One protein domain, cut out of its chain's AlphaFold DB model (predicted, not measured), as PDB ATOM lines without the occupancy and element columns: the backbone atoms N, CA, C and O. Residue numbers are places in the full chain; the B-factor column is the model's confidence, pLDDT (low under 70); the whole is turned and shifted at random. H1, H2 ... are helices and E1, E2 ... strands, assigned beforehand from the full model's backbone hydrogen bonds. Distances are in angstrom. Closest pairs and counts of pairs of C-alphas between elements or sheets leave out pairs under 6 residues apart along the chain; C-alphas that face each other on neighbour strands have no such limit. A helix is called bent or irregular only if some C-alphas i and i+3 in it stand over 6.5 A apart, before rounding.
ATOM      1  N   GLY A  17      77.681   1.908  28.777       85.19
ATOM      2  CA  GLY A  17      77.711   3.239  28.173       85.19
ATOM      3  C   GLY A  17      77.230   4.314  29.159       85.19
ATOM      4  O   GLY A  17      76.536   4.020  30.125       85.19
ATOM      5  N   GLY A  18      77.578   5.588  28.935       72.81
ATOM      6  CA  GLY A  18      77.057   6.666  29.797       72.81
ATOM      7  C   GLY A  18      77.907   7.928  29.958       72.81
ATOM      8  O   GLY A  18      77.892   8.531  31.033       72.81
ATOM      9  N   GLY A  19      78.646   8.344  28.925       72.12
ATOM     10  CA  GLY A  19      79.329   9.646  28.879       72.12
ATOM     11  C   GLY A  19      80.220   9.946  30.095       72.12
ATOM     12  O   GLY A  19      81.166   9.216  30.381       72.12
ATOM     13  N   ALA A  20      79.909  11.027  30.822       66.94
ATOM     14  CA  ALA A  20      80.727  11.605  31.900       66.94
ATOM     15  C   ALA A  20      81.012  10.682  33.109       66.94
ATOM     16  O   ALA A  20      81.817  11.031  33.968       66.94
ATOM     17  N   ARG A  21      80.387   9.497  33.196       73.69
ATOM     18  CA  ARG A  21      80.617   8.529  34.287       73.69
ATOM     19  C   ARG A  21      81.807   7.589  34.046       73.69
ATOM     20  O   ARG A  21      82.059   6.723  34.878       73.69
ATOM     21  N   GLY A  22      82.565   7.763  32.961       76.19
ATOM     22  CA  GLY A  22      83.727   6.920  32.651       76.19
ATOM     23  C   GLY A  22      84.781   6.875  33.767       76.19
ATOM     24  O   GLY A  22      85.271   5.804  34.107       76.19
ATOM     25  N   ALA A  23      85.058   8.005  34.428       79.81
ATOM     26  CA  ALA A  23      86.020   8.051  35.536       79.81
ATOM     27  C   ALA A  23      85.601   7.182  36.740       79.81
ATOM     28  O   ALA A  23      86.449   6.595  37.412       79.81
ATOM     29  N   TYR A  24      84.293   7.046  36.989       85.00
ATOM     30  CA  TYR A  24      83.774   6.182  38.052       85.00
ATOM     31  C   TYR A  24      84.038   4.699  37.757       85.00
ATOM     32  O   TYR A  24      84.426   3.950  38.651       85.00
ATOM     33  N   GLN A  25      83.883   4.287  36.495       88.81
ATOM     34  CA  GLN A  25      84.149   2.914  36.054       88.81
ATOM     35  C   GLN A  25      85.613   2.519  36.283       88.81
ATOM     36  O   GLN A  25      85.885   1.433  36.793       88.81
ATOM     37  N   ILE A  26      86.547   3.430  35.992       88.94
ATOM     38  CA  ILE A  26      87.978   3.227  36.253       88.94
ATOM     39  C   ILE A  26      88.262   3.115  37.754       88.94
ATOM     40  O   ILE A  26      88.994   2.220  38.169       88.94
ATOM     41  N   GLY A  27      87.671   3.981  38.582       90.75
ATOM     42  CA  GLY A  27      87.835   3.908  40.038       90.75
ATOM     43  C   GLY A  27      87.353   2.576  40.623       90.75
ATOM     44  O   GLY A  27      88.036   1.981  41.456       90.75
ATOM     45  N   ALA A  28      86.215   2.068  40.144       91.25
ATOM     46  CA  ALA A  28      85.699   0.762  40.546       91.25
ATOM     47  C   ALA A  28      86.634  -0.384  40.126       91.25
ATOM     48  O   ALA A  28      86.935  -1.259  40.937       91.25
ATOM     49  N   TRP A  29      87.133  -0.361  38.886       90.94
ATOM     50  CA  TRP A  29      88.114  -1.339  38.413       90.94
ATOM     51  C   TRP A  29      89.396  -1.326  39.253       90.94
ATOM     52  O   TRP A  29      89.851  -2.387  39.679       90.94
ATOM     53  N   ARG A  30      89.936  -0.140  39.558       91.06
ATOM     54  CA  ARG A  30      91.125   0.003  40.408       91.06
ATOM     55  C   ARG A  30      90.919  -0.614  41.785       91.06
ATOM     56  O   ARG A  30      91.748  -1.407  42.207       91.06
ATOM     57  N   ALA A  31      89.796  -0.325  42.443       92.06
ATOM     58  CA  ALA A  31      89.490  -0.900  43.751       92.06
ATOM     59  C   ALA A  31      89.388  -2.437  43.711       92.06
ATOM     60  O   ALA A  31      89.863  -3.111  44.621       92.06
ATOM     61  N   LEU A  32      88.802  -3.005  42.648       91.88
ATOM     62  CA  LEU A  32      88.750  -4.459  42.446       91.88
ATOM     63  C   LEU A  32      90.150  -5.051  42.228       91.88
ATOM     64  O   LEU A  32      90.475  -6.083  42.813       91.88
ATOM     65  N   SER A  33      90.989  -4.384  41.433       89.69
ATOM     66  CA  SER A  33      92.369  -4.805  41.181       89.69
ATOM     67  C   SER A  33      93.225  -4.741  42.449       89.69
ATOM     68  O   SER A  33      93.923  -5.700  42.764       89.69
ATOM     69  N   GLU A  34      93.148  -3.642  43.204       91.75
ATOM     70  CA  GLU A  34      93.849  -3.446  44.483       91.75
ATOM     71  C   GLU A  34      93.382  -4.460  45.546       91.75
ATOM     72  O   GLU A  34      94.173  -4.894  46.382       91.75
ATOM     73  N   ALA A  35      92.123  -4.907  45.482       91.56
ATOM     74  CA  ALA A  35      91.584  -5.971  46.330       91.56
ATOM     75  C   ALA A  35      91.973  -7.400  45.890       91.56
ATOM     76  O   ALA A  35      91.592  -8.365  46.555       91.56
ATOM     77  N   GLY A  36      92.713  -7.562  44.786       91.81
ATOM     78  CA  GLY A  36      93.168  -8.862  44.282       91.81
ATOM     79  C   GLY A  36      92.111  -9.659  43.514       91.81
ATOM     80  O   GLY A  36      92.240 -10.876  43.372       91.81
ATOM     81  N   VAL A  37      91.052  -9.007  43.025       94.00
ATOM     82  CA  VAL A  37      90.034  -9.663  42.196       94.00
ATOM     83  C   VAL A  37      90.627  -9.998  40.829       94.00
ATOM     84  O   VAL A  37      91.163  -9.130  40.141       94.00
ATOM     85  N   LYS A  38      90.504 -11.259  40.411       93.12
ATOM     86  CA  LYS A  38      91.026 -11.733  39.125       93.12
ATOM     87  C   LYS A  38      90.025 -11.442  38.011       93.12
ATOM     88  O   LYS A  38      88.952 -12.047  37.971       93.12
ATOM     89  N   ILE A  39      90.380 -10.531  37.110       92.94
ATOM     90  CA  ILE A  39      89.595 -10.211  35.915       92.94
ATOM     91  C   ILE A  39      90.240 -10.886  34.705       92.94
ATOM     92  O   ILE A  39      91.397 -10.605  34.404       92.94
ATOM     93  N   SER A  40      89.506 -11.763  34.016       93.88
ATOM     94  CA  SER A  40      90.008 -12.490  32.835       93.88
ATOM     95  C   SER A  40      89.369 -12.062  31.516       93.88
ATOM     96  O   SER A  40      89.858 -12.418  30.447       93.88
ATOM     97  N   ALA A  41      88.310 -11.255  31.572       93.50
ATOM     98  CA  ALA A  41      87.680 -10.682  30.392       93.50
ATOM     99  C   ALA A  41      87.095  -9.304  30.698       93.50
ATOM    100  O   ALA A  41      86.613  -9.054  31.805       93.50
ATOM    101  N   VAL A  42      87.088  -8.430  29.692       94.06
ATOM    102  CA  VAL A  42      86.437  -7.122  29.764       94.06
ATOM    103  C   VAL A  42      85.528  -6.945  28.554       94.06
ATOM    104  O   VAL A  42      85.924  -7.226  27.425       94.06
ATOM    105  N   ALA A  43      84.312  -6.465  28.786       94.81
ATOM    106  CA  ALA A  43      83.378  -6.043  27.752       94.81
ATOM    107  C   ALA A  43      82.925  -4.609  28.027       94.81
ATOM    108  O   ALA A  43      82.884  -4.166  29.175       94.81
ATOM    109  N   GLY A  44      82.543  -3.874  26.988       93.44
ATOM    110  CA  GLY A  44      81.959  -2.558  27.193       93.44
ATOM    111  C   GLY A  44      81.271  -1.984  25.968       93.44
ATOM    112  O   GLY A  44      81.480  -2.446  24.848       93.44
ATOM    113  N   THR A  45      80.459  -0.953  26.203       93.38
ATOM    114  CA  THR A  45      79.672  -0.265  25.170       93.38
ATOM    115  C   THR A  45      80.048   1.215  25.113       93.38
ATOM    116  O   THR A  45      80.092   1.889  26.142       93.38
ATOM    117  N   SER A  46      80.276   1.762  23.911       91.81
ATOM    118  CA  SER A  46      80.610   3.185  23.705       91.81
ATOM    119  C   SER A  46      81.834   3.614  24.545       91.81
ATOM    120  O   SER A  46      82.892   3.003  24.421       91.81
ATOM    121  N   VAL A  47      81.714   4.614  25.427       90.38
ATOM    122  CA  VAL A  47      82.797   5.029  26.343       90.38
ATOM    123  C   VAL A  47      83.286   3.885  27.241       90.38
ATOM    124  O   VAL A  47      84.474   3.808  27.541       90.38
ATOM    125  N   GLY A  48      82.404   2.950  27.608       91.44
ATOM    126  CA  GLY A  48      82.776   1.757  28.362       91.44
ATOM    127  C   GLY A  48      83.676   0.813  27.562       91.44
ATOM    128  O   GLY A  48      84.568   0.193  28.135       91.44
ATOM    129  N   ALA A  49      83.515   0.747  26.234       92.44
ATOM    130  CA  ALA A  49      84.407  -0.028  25.369       92.44
ATOM    131  C   ALA A  49      85.819   0.578  25.330       92.44
ATOM    132  O   ALA A  49      86.801  -0.155  25.409       92.44
ATOM    133  N   LEU A  50      85.923   1.914  25.273       90.38
ATOM    134  CA  LEU A  50      87.209   2.623  25.328       90.38
ATOM    135  C   LEU A  50      87.910   2.404  26.673       90.38
ATOM    136  O   LEU A  50      89.076   2.020  26.699       90.38
ATOM    137  N   ASN A  51      87.185   2.569  27.783       90.56
ATOM    138  CA  ASN A  51      87.706   2.275  29.120       90.56
ATOM    139  C   ASN A  51      88.150   0.812  29.242       90.56
ATOM    140  O   ASN A  51      89.212   0.532  29.788       90.56
ATOM    141  N   GLY A  52      87.365  -0.122  28.698       91.88
ATOM    142  CA  GLY A  52      87.701  -1.543  28.688       91.88
ATOM    143  C   GLY A  52      88.978  -1.844  27.911       91.88
ATOM    144  O   GLY A  52      89.820  -2.594  28.394       91.88
ATOM    145  N   ALA A  53      89.166  -1.208  26.752       91.75
ATOM    146  CA  ALA A  53      90.388  -1.340  25.967       91.75
ATOM    147  C   ALA A  53      91.623  -0.820  26.725       91.75
ATOM    148  O   ALA A  53      92.653  -1.489  26.729       91.75
ATOM    149  N   LEU A  54      91.508   0.327  27.406       89.00
ATOM    150  CA  LEU A  54      92.585   0.894  28.231       89.00
ATOM    151  C   LEU A  54      92.949  -0.014  29.412       89.00
ATOM    152  O   LEU A  54      94.128  -0.224  29.689       89.00
ATOM    153  N   VAL A  55      91.945  -0.598  30.071       89.00
ATOM    154  CA  VAL A  55      92.150  -1.583  31.142       89.00
ATOM    155  C   VAL A  55      92.890  -2.819  30.624       89.00
ATOM    156  O   VAL A  55      93.845  -3.263  31.256       89.00
ATOM    157  N   CYS A  56      92.496  -3.356  29.465       89.19
ATOM    158  CA  CYS A  56      93.153  -4.523  28.868       89.19
ATOM    159  C   CYS A  56      94.583  -4.239  28.391       89.19
ATOM    160  O   CYS A  56      95.417  -5.140  28.434       89.19
ATOM    161  N   MET A  57      94.876  -3.017  27.934       86.00
ATOM    162  CA  MET A  57      96.230  -2.629  27.516       86.00
ATOM    163  C   MET A  57      97.211  -2.493  28.689       86.00
ATOM    164  O   MET A  57      98.413  -2.474  28.459       86.00
ATOM    165  N   GLY A  58      96.733  -2.420  29.936       70.94
ATOM    166  CA  GLY A  58      97.594  -2.226  31.108       70.94
ATOM    167  C   GLY A  58      98.144  -0.799  31.252       70.94
ATOM    168  O   GLY A  58      98.813  -0.503  32.239       70.94
TER     169      GLY A  58
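This is residues 17 to 58 of the 62 residues of a protein of Clostridiales bacterium 41_12_two_minus (UniProt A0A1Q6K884). A long helix, H1, is followed by a strand, E1, that runs back roughly the opposite way, and by a shorter helix, H2, that packs on E1 and on the first half of H1. Residues 31 to 36, of which 31 to 34 belong to H1, stick out at the far turn. The printed part has 42 residues, with two named helices and one named strand in the order H1, E1, H2; the class is mixed, helices and strands. It is compact, with a radius of gyration of the C-alphas of 10.0 A, and its outline is elongated, spanning 28 by 17 by 13 A.

H1, residues 19 to 34, begins with C-alpha 19 at (79.329, 9.646, 28.879) and is 25.0 A long. It is irregular: the C-alphas of Ala 20 and Ala 23 are 7.3 A apart. E1, residues 38 to 44, is 17.6 A long, with C-alpha 38 at (91.026, -11.733, 39.125). H2, residues 47 to 57, is 15.5 A long and ends with C-alpha 57 at (96.230, -2.629, 27.516).

H1 touches H2 with residues 19 to 26 alone; their closest C-alphas, those of Gly 19 and Val 47, are 6.3 A apart. The two helices run the same way at a shallow tilt of 33 degrees, only just short of steep. H1 and E1 meet only through their link. The closest C-alphas of E1 and H2, those of Val 42 and Gly 52, are 5.8 A apart. E1 pairs with no named strand. Every O i to N i+4 pair is within hydrogen-bond range in H2, and 10 of 12 are in H1.

The two C-alphas farthest apart, those of Gly 19 and Gly 36, are 27.8 A apart. The printed part has no cut, and the links from H1 to E1 and from E1 to H2 are both tight. The mean pLDDT of the printed part is 88.1, and residue 20 is under 70.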